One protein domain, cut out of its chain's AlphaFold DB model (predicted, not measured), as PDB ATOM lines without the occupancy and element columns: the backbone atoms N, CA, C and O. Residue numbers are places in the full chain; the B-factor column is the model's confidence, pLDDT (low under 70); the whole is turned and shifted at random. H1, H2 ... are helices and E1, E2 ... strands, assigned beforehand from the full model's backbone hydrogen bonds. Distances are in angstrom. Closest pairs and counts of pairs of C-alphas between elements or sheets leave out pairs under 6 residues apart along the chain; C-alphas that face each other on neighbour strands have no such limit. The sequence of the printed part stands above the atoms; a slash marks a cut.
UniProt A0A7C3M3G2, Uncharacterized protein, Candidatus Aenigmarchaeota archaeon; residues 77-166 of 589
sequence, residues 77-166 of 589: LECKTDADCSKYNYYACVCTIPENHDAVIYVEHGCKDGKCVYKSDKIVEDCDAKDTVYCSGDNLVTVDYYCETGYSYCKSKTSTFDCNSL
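What this domain is: This is residues 77 to 166 of the 589 residues of an uncharacterized protein of Candidatus Aenigmarchaeota archaeon (UniProt A0A7C3M3G2). A long, thin rod is made of two small, strongly twisted antiparallel sheets set end to end, E1 E2 E3 toward one end and E4 E5 E6 toward the other. The short helix H1 packs on the first sheet over E2, the tiny helix H2 follows E6 at the far end, and the link of residues 95 to 102 loops off to one side of the rod. The printed part has 90 residues, in the order H1 E1 E2 E3 E4 E5 E6 H2, and its class is mostly strand. It is extended, with a radius of gyration of the C-alphas of 19.0 A and spans of 65 by 22 by 15 A.

Where its parts are: H1 is residues 82 to 88, from C-alpha 82 at (15.781, 13.638, 36.558). E1 is residues 90 to 94. E2, residues 103 to 112, is 26.5 A long, and E3, residues 115 to 126, is 29.8 A long, ending at C-alpha 126 at (43.344, 15.543, 41.525). E4 is residues 132 to 136. E5, residues 139 to 146, is 21.6 A long, and E6, residues 155 to 162, is 23.2 A long. H2 is residues 163 to 166, ending at C-alpha 166 at (74.824, 25.371, 37.997).

How they stand to each other: E1, E2 and E3 form a meander, each strand the antiparallel neighbour of the one before. In the hairpin of E1 and E2, N 92 and O 105 are within hydrogen-bond range at 3.0 A; in that of E2 and E3, N 110 and O 117 are at 2.8 A. H1 is on this sheet at a height of 6.3 A, over E2 and along the strands, at 21 degrees to E2 on the local plane; their closest C-alphas, of Asp 82 and Cys 111, are 4.9 A apart. Between the sheets, the closest C-alphas of E2 and E5, of Ala 103 and Tyr 146, are 7.9 A apart, while E3 and E4 are apart. E4, E5 and E6 form a second meander of two hairpins, with N 134 and O 141 at 2.9 A and N 144 and O 157 at 3.0 A, both within hydrogen-bond range. H2 only grazes this sheet with residues 163 to 165; the closest C-alphas of H2 and E5, of Cys 163 and Asn 139, are 5.7 A apart. In H1, 1 of 3 O i to N i+4 pairs and 2 of 4 O i to N i+3 pairs are within range; H2 is too short for an O i to N i+4 pair.

The domain as a whole: The two C-alphas farthest apart, of Lys 80 and Leu 166, are 65.3 A from each other. The printed part has no cut and no long link. The mean pLDDT of the printed part is 78.0, and residues 77 to 79, 82 to 88, 95 to 101 and 119 to 121 are under 70.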
ATOM      1  N   LEU A  77      16.543  24.922  29.422       52.41
ATOM      2  CA  LEU A  77      16.005  23.590  29.139       52.41
ATOM      3  C   LEU A  77      15.038  23.189  30.261       52.41
ATOM      4  O   LEU A  77      15.449  22.937  31.394       52.41
ATOM      5  N   GLU A  78      13.743  23.165  29.938       58.38
ATOM      6  CA  GLU A  78      12.715  22.608  30.814       58.38
ATOM      7  C   GLU A  78      12.898  21.088  30.915       58.38
ATOM      8  O   GLU A  78      12.825  20.373  29.913       58.38
ATOM      9  N   CYS A  79      13.128  20.580  32.123       62.44
ATOM     10  CA  CYS A  79      13.197  19.147  32.400       62.44
ATOM     11  C   CYS A  79      11.919  18.693  33.105       62.44
ATOM     12  O   CYS A  79      11.409  19.373  33.992       62.44
ATOM     13  N   LYS A  80      11.373  17.537  32.715       70.88
ATOM     14  CA  LYS A  80      10.188  16.969  33.380       70.88
ATOM     15  C   LYS A  80      10.568  15.922  34.418       70.88
ATOM     16  O   LYS A  80       9.808  15.697  35.355       70.88
ATOM     17  N   THR A  81      11.728  15.289  34.256       72.81
ATOM     18  CA  THR A  81      12.245  14.256  35.156       72.81
ATOM     19  C   THR A  81      13.766  14.348  35.298       72.81
ATOM     20  O   THR A  81      14.447  14.870  34.416       72.81
ATOM     21  N   ASP A  82      14.323  13.782  36.375       64.00
ATOM     22  CA  ASP A  82      15.781  13.638  36.558       64.00
ATOM     23  C   ASP A  82      16.449  12.880  35.392       64.00
ATOM     24  O   ASP A  82      17.594  13.159  35.035       64.00
ATOM     25  N   ALA A  83      15.719  11.962  34.744       67.81
ATOM     26  CA  ALA A  83      16.211  11.217  33.588       67.81
ATOM     27  C   ALA A  83      16.505  12.127  32.381       67.81
ATOM     28  O   ALA A  83      17.441  11.852  31.628       67.81
ATOM     29  N   ASP A  84      15.772  13.235  32.231       69.06
ATOM     30  CA  ASP A  84      15.972  14.185  31.133       69.06
ATOM     31  C   ASP A  84      17.276  14.989  31.302       69.06
ATOM     32  O   ASP A  84      17.960  15.250  30.313       69.06
ATOM     33  N   CYS A  85      17.668  15.314  32.543       64.56
ATOM     34  CA  CYS A  85      18.925  16.022  32.837       64.56
ATOM     35  C   CYS A  85      20.145  15.088  32.902       64.56
ATOM     36  O   CYS A  85      21.257  15.512  32.597       64.56
ATOM     37  N   SER A  86      19.959  13.808  33.243       62.72
ATOM     38  CA  SER A  86      21.067  12.846  33.402       62.72
ATOM     39  C   SER A  86      21.888  12.578  32.127       62.72
ATOM     40  O   SER A  86      23.016  12.095  32.208       62.72
ATOM     41  N   LYS A  87      21.373  12.938  30.939       67.62
ATOM     42  CA  LYS A  87      22.120  12.885  29.664       67.62
ATOM     43  C   LYS A  87      23.273  13.890  29.574       67.62
ATOM     44  O   LYS A  87      24.074  13.786  28.649       67.62
ATOM     45  N   TYR A  88      23.348  14.841  30.503       68.19
ATOM     46  CA  TYR A  88      24.332  15.922  30.515       68.19
ATOM     47  C   TYR A  88      25.381  15.763  31.616       68.19
ATOM     48  O   TYR A  88      26.054  16.725  31.964       68.19
ATOM     49  N   ASN A  89      25.543  14.570  32.184       75.62
ATOM     50  CA  ASN A  89      26.664  14.325  33.083       75.62
ATOM     51  C   ASN A  89      27.971  14.332  32.277       75.62
ATOM     52  O   ASN A  89      28.095  13.607  31.288       75.62
ATOM     53  N   TYR A  90      28.939  15.146  32.692       77.81
ATOM     54  CA  TYR A  90      30.246  15.240  32.045       77.81
ATOM     55  C   TYR A  90      31.359  15.409  33.078       77.81
ATOM     56  O   TYR A  90      31.125  15.757  34.235       77.81
ATOM     57  N   TYR A  91      32.581  15.144  32.635       78.81
ATOM     58  CA  TYR A  91      33.793  15.449  33.382       78.81
ATOM     59  C   TYR A  91      34.310  16.806  32.923       78.81
ATOM     60  O   TYR A  91      34.376  17.052  31.717       78.81
ATOM     61  N   ALA A  92      34.670  17.673  33.860       77.06
ATOM     62  CA  ALA A  92      35.249  18.968  33.543       77.06
ATOM     63  C   ALA A  92      36.415  19.302  34.464       77.06
ATOM     64  O   ALA A  92      36.399  18.999  35.655       77.06
ATOM     65  N   CYS A  93      37.403  19.962  33.873       75.50
ATOM     66  CA  CYS A  93      38.466  20.646  34.585       75.50
ATOM     67  C   CYS A  93      37.931  21.903  35.266       75.50
ATOM     68  O   CYS A  93      37.296  22.731  34.607       75.50
ATOM     69  N   VAL A  94      38.213  22.068  36.558       73.38
ATOM     70  CA  VAL A  94      37.848  23.274  37.310       73.38
ATOM     71  C   VAL A  94      39.083  23.829  38.006       73.38
ATOM     72  O   VAL A  94      39.643  23.178  38.875       73.38
ATOM     73  N   CYS A  95      39.474  25.052  37.639       55.44
ATOM     74  CA  CYS A  95      40.665  25.738  38.161       55.44
ATOM     75  C   CYS A  95      40.380  26.606  39.405       55.44
ATOM     76  O   CYS A  95      41.198  27.439  39.783       55.44
ATOM     77  N   THR A  96      39.182  26.519  39.994       53.19
ATOM     78  CA  THR A  96      38.699  27.474  41.015       53.19
ATOM     79  C   THR A  96      38.027  26.794  42.203       53.19
ATOM     80  O   THR A  96      36.977  27.238  42.669       53.19
ATOM     81  N   ILE A  97      38.605  25.704  42.702       53.75
ATOM     82  CA  ILE A  97      38.271  25.220  44.048       53.75
ATOM     83  C   ILE A  97      39.103  26.062  45.043       53.75
ATOM     84  O   ILE A  97      40.256  26.356  44.729       53.75
ATOM     85  N   PRO A  98      38.562  26.494  46.203       47.97
ATOM     86  CA  PRO A  98      39.187  27.458  47.133       47.97
ATOM     87  C   PRO A  98      40.572  27.111  47.726       47.97
ATOM     88  O   PRO A  98      41.047  27.834  48.595       47.97
ATOM     89  N   GLU A  99      41.246  26.066  47.247       52.88
ATOM     90  CA  GLU A  99      42.570  25.627  47.707       52.88
ATOM     91  C   GLU A  99      43.639  25.608  46.588       52.88
ATOM     92  O   GLU A  99      44.739  25.130  46.824       52.88
ATOM     93  N   ASN A 100      43.373  26.183  45.402       55.50
ATOM     94  CA  ASN A 100      44.297  26.217  44.244       55.50
ATOM     95  C   ASN A 100      44.686  24.832  43.686       55.50
ATOM     96  O   ASN A 100      45.811  24.668  43.225       55.50
ATOM     97  N   HIS A 101      43.766  23.864  43.703       60.47
ATOM     98  CA  HIS A 101      44.000  22.558  43.084       60.47
ATOM     99  C   HIS A 101      43.469  22.496  41.645       60.47
ATOM    100  O   HIS A 101      42.310  22.856  41.400       60.47
ATOM    101  N   ASP A 102      44.273  21.983  40.715       75.44
ATOM    102  CA  ASP A 102      43.825  21.560  39.390       75.44
ATOM    103  C   ASP A 102      43.157  20.183  39.509       75.44
ATOM    104  O   ASP A 102      43.805  19.166  39.749       75.44
ATOM    105  N   ALA A 103      41.835  20.123  39.338       79.12
ATOM    106  CA  ALA A 103      41.082  18.878  39.491       79.12
ATOM    107  C   ALA A 103      40.108  18.622  38.337       79.12
ATOM    108  O   ALA A 103      39.438  19.524  37.822       79.12
ATOM    109  N   VAL A 104      39.973  17.342  37.983       79.88
ATOM    110  CA  VAL A 104      38.884  16.838  37.147       79.88
ATOM    111  C   VAL A 104      37.725  16.465  38.063       79.88
ATOM    112  O   VAL A 104      37.812  15.531  38.870       79.88
ATOM    113  N   ILE A 105      36.606  17.167  37.914       80.94
ATOM    114  CA  ILE A 105      35.370  16.862  38.631       80.94
ATOM    115  C   ILE A 105      34.373  16.158  37.714       80.94
ATOM    116  O   ILE A 105      34.287  16.431  36.514       80.94
ATOM    117  N   TYR A 106      33.595  15.249  38.288       81.31
ATOM    118  CA  TYR A 106      32.387  14.734  37.662       81.31
ATOM    119  C   TYR A 106      31.217  15.619  38.062       81.31
ATOM    120  O   TYR A 106      30.936  15.777  39.254       81.31
ATOM    121  N   VAL A 107      30.544  16.173  37.059       79.25
ATOM    122  CA  VAL A 107      29.415  17.080  37.233       79.25
ATOM    123  C   VAL A 107      28.125  16.304  37.001       79.25
ATOM    124  O   VAL A 107      27.807  15.928  35.868       79.25
ATOM    125  N   GLU A 108      27.375  16.058  38.075       80.56
ATOM    126  CA  GLU A 108      26.062  15.413  37.993       80.56
ATOM    127  C   GLU A 108      24.943  16.460  37.943       80.56
ATOM    128  O   GLU A 108      24.846  17.327  38.817       80.56
ATOM    129  N   HIS A 109      24.065  16.364  36.942       78.50
ATOM    130  CA  HIS A 109      22.903  17.245  36.799       78.50
ATOM    131  C   HIS A 109      21.631  16.560  37.317       78.50
ATOM    132  O   HIS A 109      21.338  15.411  36.987       78.50
ATOM    133  N   GLY A 110      20.837  17.280  38.109       75.44
ATOM    134  CA  GLY A 110      19.501  16.876  38.557       75.44
ATOM    135  C   GLY A 110      18.430  17.851  38.073       75.44
ATOM    136  O   GLY A 110      18.751  18.954  37.651       75.44
ATOM    137  N   CYS A 111      17.154  17.478  38.131       71.75
ATOM    138  CA  CYS A 111      16.048  18.372  37.801       71.75
ATOM    139  C   CYS A 111      15.414  18.904  39.093       71.75
ATOM    140  O   CYS A 111      14.933  18.137  39.928       71.75
ATOM    141  N   LYS A 112      15.386  20.227  39.270       76.12
ATOM    142  CA  LYS A 112      14.701  20.883  40.389       76.12
ATOM    143  C   LYS A 112      13.809  21.989  39.850       76.12
ATOM    144  O   LYS A 112      14.261  22.845  39.097       76.12
ATOM    145  N   ASP A 113      12.529  21.935  40.208       83.31
ATOM    146  CA  ASP A 113      11.508  22.902  39.783       83.31
ATOM    147  C   ASP A 113      11.431  23.086  38.254       83.31
ATOM    148  O   ASP A 113      11.268  24.191  37.740       83.31
ATOM    149  N   GLY A 114      11.576  21.981  37.515       74.81
ATOM    150  CA  GLY A 114      11.511  21.974  36.054       74.81
ATOM    151  C   GLY A 114      12.760  22.513  35.352       74.81
ATOM    152  O   GLY A 114      12.730  22.702  34.139       74.81
ATOM    153  N   LYS A 115      13.856  22.761  36.082       72.19
ATOM    154  CA  LYS A 115      15.139  23.226  35.535       72.19
ATOM    155  C   LYS A 115      16.274  22.281  35.918       72.19
ATOM    156  O   LYS A 115      16.307  21.778  37.042       72.19
ATOM    157  N   CYS A 116      17.213  22.050  34.999       70.69
ATOM    158  CA  CYS A 116      18.418  21.297  35.335       70.69
ATOM    159  C   CYS A 116      19.293  22.134  36.283       70.69
ATOM    160  O   CYS A 116      19.620  23.284  35.993       70.69
ATOM    161  N   VAL A 117      19.640  21.555  37.427       73.44
ATOM    162  CA  VAL A 117      20.482  22.130  38.476       73.44
ATOM    163  C   VAL A 117      21.663  21.204  38.756       73.44
ATOM    164  O   VAL A 117      21.557  19.985  38.609       73.44
ATOM    165  N   TYR A 118      22.779  21.777  39.191       73.19
ATOM    166  CA  TYR A 118      23.944  21.021  39.647       73.19
ATOM    167  C   TYR A 118      23.610  20.246  40.925       73.19
ATOM    168  O   TYR A 118      23.048  20.810  41.868       73.19
ATOM    169  N   LYS A 119      23.897  18.940  40.933       66.69
ATOM    170  CA  LYS A 119      23.528  18.020  42.019       66.69
ATOM    171  C   LYS A 119      24.712  17.696  42.928       66.69
ATOM    172  O   LYS A 119      24.523  17.625  44.141       66.69
ATOM    173  N   SER A 120      25.908  17.517  42.367       63.00
ATOM    174  CA  SER A 120      27.144  17.345  43.138       63.00
ATOM    175  C   SER A 120      28.391  17.468  42.271       63.00
ATOM    176  O   SER A 120      28.375  17.031  41.116       63.00
ATOM    177  N   ASP A 121      29.479  17.893  42.908       66.62
ATOM    178  CA  ASP A 121      30.810  17.974  42.325       66.62
ATOM    179  C   ASP A 121      31.660  16.928  43.049       66.62
ATOM    180  O   ASP A 121      32.032  17.095  44.213       66.62
ATOM    181  N   LYS A 122      31.909  15.787  42.404       79.19
ATOM    182  CA  LYS A 122      32.813  14.776  42.964       79.19
ATOM    183  C   LYS A 122      34.163  14.920  42.284       79.19
ATOM    184  O   LYS A 122      34.229  14.782  41.065       79.19
ATOM    185  N   ILE A 123      35.226  15.148  43.055       78.00
ATOM    186  CA  ILE A 123      36.597  15.069  42.536       78.00
ATOM    187  C   ILE A 123      36.832  13.629  42.079       78.00
ATOM    188  O   ILE A 123      36.684  12.677  42.851       78.00
ATOM    189  N   VAL A 124      37.117  13.475  40.793       83.06
ATOM    190  CA  VAL A 124      37.404  12.184  40.159       83.06
ATOM    191  C   VAL A 124      38.903  11.961  40.144       83.06
ATOM    192  O   VAL A 124      39.362  10.846  40.383       83.06
ATOM    193  N   GLU A 125      39.643  13.031  39.875       82.44
ATOM    194  CA  GLU A 125      41.086  13.028  39.736       82.44
ATOM    195  C   GLU A 125      41.621  14.392  40.173       82.44
ATOM    196  O   GLU A 125      41.167  15.422  39.680       82.44
ATOM    197  N   ASP A 126      42.548  14.383  41.125       83.75
ATOM    198  CA  ASP A 126      43.344  15.543  41.525       83.75
ATOM    199  C   ASP A 126      44.615  15.524  40.665       83.75
ATOM    200  O   ASP A 126      45.360  14.536  40.701       83.75
ATOM    201  N   CYS A 127      44.792  16.531  39.807       82.00
ATOM    202  CA  CYS A 127      45.907  16.578  38.869       82.00
ATOM    203  C   CYS A 127      47.212  16.876  39.604       82.00
ATOM    204  O   CYS A 127      48.187  16.171  39.364       82.00
ATOM    205  N   ASP A 128      47.205  17.782  40.581       80.12
ATOM    206  CA  ASP A 128      48.411  18.146  41.337       80.12
ATOM    207  C   ASP A 128      48.922  16.978  42.188       80.12
ATOM    208  O   ASP A 128      50.122  16.790  42.381       80.12
ATOM    209  N   ALA A 129      48.023  16.100  42.647       82.81
ATOM    210  CA  ALA A 129      48.415  14.866  43.331       82.81
ATOM    211  C   ALA A 129      49.228  13.898  42.442       82.81
ATOM    212  O   ALA A 129      49.793  12.923  42.950       82.81
ATOM    213  N   LYS A 130      49.270  14.128  41.121       84.38
ATOM    214  CA  LYS A 130      50.086  13.374  40.161       84.38
ATOM    215  C   LYS A 130      51.401  14.057  39.816       84.38
ATOM    216  O   LYS A 130      52.191  13.447  39.087       84.38
ATOM    217  N   ASP A 131      51.649  15.261  40.322       87.06
ATOM    218  CA  ASP A 131      52.918  15.938  40.112       87.06
ATOM    219  C   ASP A 131      54.055  15.053  40.596       87.06
ATOM    220  O   ASP A 131      54.045  14.480  41.690       87.06
ATOM    221  N   THR A 132      55.040  14.887  39.725       90.69
ATOM    222  CA  THR A 132      56.190  14.043  40.020       90.69
ATOM    223  C   THR A 132      57.461  14.768  39.655       90.69
ATOM    224  O   THR A 132      57.577  15.392  38.601       90.69
ATOM    225  N   VAL A 133      58.439  14.643  40.542       89.50
ATOM    226  CA  VAL A 133      59.805  15.091  40.315       89.50
ATOM    227  C   VAL A 133      60.684  13.853  40.322       89.50
ATOM    228  O   VAL A 133      60.558  13.003  41.204       89.50
ATOM    229  N   TYR A 134      61.554  13.713  39.331       92.50
ATOM    230  CA  TYR A 134      62.518  12.619  39.282       92.50
ATOM    231  C   TYR A 134      63.809  13.047  38.589       92.50
ATOM    232  O   TYR A 134      63.834  13.978  37.786       92.50
ATOM    233  N   CYS A 135      64.898  12.346  38.892       89.06
ATOM    234  CA  CYS A 135      66.177  12.553  38.221       89.06
ATOM    235  C   CYS A 135      66.283  11.671  36.973       89.06
ATOM    236  O   CYS A 135      66.000  10.472  37.020       89.06
ATOM    237  N   SER A 136      66.740  12.253  35.866       93.56
ATOM    238  CA  SER A 136      67.076  11.539  34.631       93.56
ATOM    239  C   SER A 136      68.503  11.892  34.215       93.56
ATOM    240  O   SER A 136      68.732  12.830  33.447       93.56
ATOM    241  N   GLY A 137      69.472  11.140  34.746       92.81
ATOM    242  CA  GLY A 137      70.883  11.538  34.720       92.81
ATOM    243  C   GLY A 137      71.100  12.757  35.617       92.81
ATOM    244  O   GLY A 137      70.548  12.805  36.713       92.81
ATOM    245  N   ASP A 138      71.821  13.759  35.117       90.50
ATOM    246  CA  ASP A 138      72.059  15.022  35.839       90.50
ATOM    247  C   ASP A 138      70.918  16.038  35.682       90.50
ATOM    248  O   ASP A 138      71.010  17.167  36.158       90.50
ATOM    249  N   ASN A 139      69.821  15.649  35.029       87.31
ATOM    250  CA  ASN A 139      68.664  16.514  34.864       87.31
ATOM    251  C   ASN A 139      67.624  16.258  35.952       87.31
ATOM    252  O   ASN A 139      67.179  15.121  36.138       87.31
ATOM    253  N   LEU A 140      67.168  17.335  36.586       91.50
ATOM    254  CA  LEU A 140      65.959  17.350  37.392       91.50
ATOM    255  C   LEU A 140      64.756  17.504  36.457       91.50
ATOM    256  O   LEU A 140      64.631  18.500  35.741       91.50
ATOM    257  N   VAL A 141      63.894  16.492  36.424       91.19
ATOM    258  CA  VAL A 141      62.688  16.479  35.596       91.19
ATOM    259  C   VAL A 141      61.481  16.692  36.493       91.19
ATOM    260  O   VAL A 141      61.242  15.900  37.403       91.19
ATOM    261  N   THR A 142      60.710  17.731  36.199       90.38
ATOM    262  CA  THR A 142      59.432  18.008  36.857       90.38
ATOM    263  C   THR A 142      58.320  17.764  35.847       90.38
ATOM    264  O   THR A 142      58.350  18.298  34.733       90.38
ATOM    265  N   VAL A 143      57.359  16.922  36.210       91.81
ATOM    266  CA  VAL A 143      56.149  16.680  35.428       91.81
ATOM    267  C   VAL A 143      54.985  17.279  36.194       91.81
ATOM    268  O   VAL A 143      54.536  16.688  37.173       91.81
ATOM    269  N   ASP A 144      54.519  18.424  35.706       89.25
ATOM    270  CA  ASP A 144      53.368  19.132  36.259       89.25
ATOM    271  C   ASP A 144      52.114  18.651  35.527       89.25
ATOM    272  O   ASP A 144      52.022  18.759  34.295       89.25
ATOM    273  N   TYR A 145      51.158  18.094  36.257       87.81
ATOM    274  CA  TYR A 145      49.864  17.690  35.739       87.81
ATOM    275  C   TYR A 145      48.854  18.796  36.006       87.81
ATOM    276  O   TYR A 145      48.537  19.108  37.139       87.81
ATOM    277  N   TYR A 146      48.302  19.353  34.939       85.19
ATOM    278  CA  TYR A 146      47.398  20.490  34.998       85.19
ATOM    279  C   TYR A 146      46.103  20.202  34.246       85.19
ATOM    280  O   TYR A 146      46.023  19.332  33.361       85.19
ATOM    281  N   CYS A 147      45.071  20.970  34.579       82.00
ATOM    282  CA  CYS A 147      43.751  20.822  33.983       82.00
ATOM    283  C   CYS A 147      43.511  21.893  32.911       82.00
ATOM    284  O   CYS A 147      43.257  23.059  33.203       82.00
ATOM    285  N   GLU A 148      43.576  21.511  31.633       83.75
ATOM    286  CA  GLU A 148      43.292  22.433  30.527       83.75
ATOM    287  C   GLU A 148      41.787  22.478  30.221       83.75
ATOM    288  O   GLU A 148      41.131  21.446  30.051       83.75
ATOM    289  N   THR A 149      41.230  23.684  30.109       76.44
ATOM    290  CA  THR A 149      39.802  23.891  29.844       76.44
ATOM    291  C   THR A 149      39.371  23.172  28.559       76.44
ATOM    292  O   THR A 149      39.977  23.347  27.502       76.44
ATOM    293  N   GLY A 150      38.312  22.361  28.641       75.81
ATOM    294  CA  GLY A 150      37.792  21.576  27.512       75.81
ATOM    295  C   GLY A 150      38.280  20.124  27.438       75.81
ATOM    296  O   GLY A 150      37.832  19.392  26.557       75.81
ATOM    297  N   TYR A 151      39.139  19.685  28.362       78.50
ATOM    298  CA  TYR A 151      39.537  18.283  28.499       78.50
ATOM    299  C   TYR A 151      38.896  17.633  29.730       78.50
ATOM    300  O   TYR A 151      38.577  18.287  30.720       78.50
ATOM    301  N   SER A 152      38.690  16.319  29.643       82.62
ATOM    302  CA  SER A 152      38.088  15.491  30.693       82.62
ATOM    303  C   SER A 152      39.122  14.671  31.478       82.62
ATOM    304  O   SER A 152      38.766  13.654  32.067       82.62
ATOM    305  N   TYR A 153      40.404  15.032  31.393       84.88
ATOM    306  CA  TYR A 153      41.533  14.319  31.994       84.88
ATOM    307  C   TYR A 153      42.704  15.287  32.225       84.88
ATOM    308  O   TYR A 153      42.821  16.285  31.509       84.88
ATOM    309  N   CYS A 154      43.583  14.977  33.181       84.25
ATOM    310  CA  CYS A 154      44.773  15.780  33.465       84.25
ATOM    311  C   CYS A 154      45.789  15.694  32.316       84.25
ATOM    312  O   CYS A 154      46.123  14.602  31.845       84.25
ATOM    313  N   LYS A 155      46.314  16.836  31.869       88.94
ATOM    314  CA  LYS A 155      47.437  16.895  30.925       88.94
ATOM    315  C   LYS A 155      48.734  17.101  31.684       88.94
ATOM    316  O   LYS A 155      48.735  17.755  32.708       88.94
ATOM    317  N   SER A 156      49.841  16.591  31.160       90.44
ATOM    318  CA  SER A 156      51.162  16.784  31.760       90.44
ATOM    319  C   SER A 156      52.013  17.748  30.941       90.44
ATOM    320  O   SER A 156      52.075  17.631  29.712       90.44
ATOM    321  N   LYS A 157      52.748  18.631  31.611       90.88
ATOM    322  CA  LYS A 157      53.845  19.408  31.038       90.88
ATOM    323  C   LYS A 157      55.139  18.977  31.708       90.88
ATOM    324  O   LYS A 157      55.293  19.083  32.916       90.88
ATOM    325  N   THR A 158      56.081  18.506  30.906       92.69
ATOM    326  CA  THR A 158      57.409  18.142  31.398       92.69
ATOM    327  C   THR A 158      58.340  19.333  31.256       92.69
ATOM    328  O   THR A 158      58.479  19.892  30.166       92.69
ATOM    329  N   SER A 159      58.989  19.712  32.350       90.38
ATOM    330  CA  SER A 159      60.129  20.619  32.349       90.38
ATOM    331  C   SER A 159      61.386  19.858  32.760       90.38
ATOM    332  O   SER A 159      61.342  18.890  33.518       90.38
ATOM    333  N   THR A 160      62.518  20.247  32.185       91.12
ATOM    334  CA  THR A 160      63.807  19.599  32.422       91.12
ATOM    335  C   THR A 160      64.814  20.681  32.754       91.12
ATOM    336  O   THR A 160      64.976  21.626  31.981       91.12
ATOM    337  N   PHE A 161      65.458  20.551  33.908       89.56
ATOM    338  CA  PHE A 161      66.499  21.452  34.372       89.56
ATOM    339  C   PHE A 161      67.813  20.681  34.492       89.56
ATOM    340  O   PHE A 161      67.893  19.709  35.240       89.56
ATOM    341  N   ASP A 162      68.830  21.099  33.743       92.38
ATOM    342  CA  ASP A 162      70.158  20.486  33.789       92.38
ATOM    343  C   ASP A 162      70.915  20.999  35.018       92.38
ATOM    344  O   ASP A 162      71.289  22.176  35.064       92.38
ATOM    345  N   CYS A 163      71.148  20.139  36.016       87.62
ATOM    346  CA  CYS A 163      71.871  20.532  37.224       87.62
ATOM    347  C   CYS A 163      73.309  20.972  36.908       87.62
ATOM    348  O   CYS A 163      73.807  21.871  37.579       87.62
ATOM    349  N   ASN A 164      73.937  20.454  35.842       88.62
ATOM    350  CA  ASN A 164      75.293  20.851  35.446       88.62
ATOM    351  C   ASN A 164      75.373  22.319  35.005       88.62
ATOM    352  O   ASN A 164      76.447  22.921  35.033       88.62
ATOM    353  N   SER A 165      74.248  22.933  34.627       86.88
ATOM    354  CA  SER A 165      74.216  24.366  34.310       86.88
ATOM    355  C   SER A 165      74.519  25.263  35.521       86.88
ATOM    356  O   SER A 165      74.837  26.436  35.335       86.88
ATOM    357  N   LEU A 166      74.461  24.710  36.740       85.44
ATOM    358  CA  LEU A 166      74.824  25.371  37.997       85.44
ATOM    359  C   LEU A 166      76.296  25.169  38.384       85.44
ATOM    360  O   LEU A 166      76.716  25.657  39.431       85.44
TER     361      LEU A 166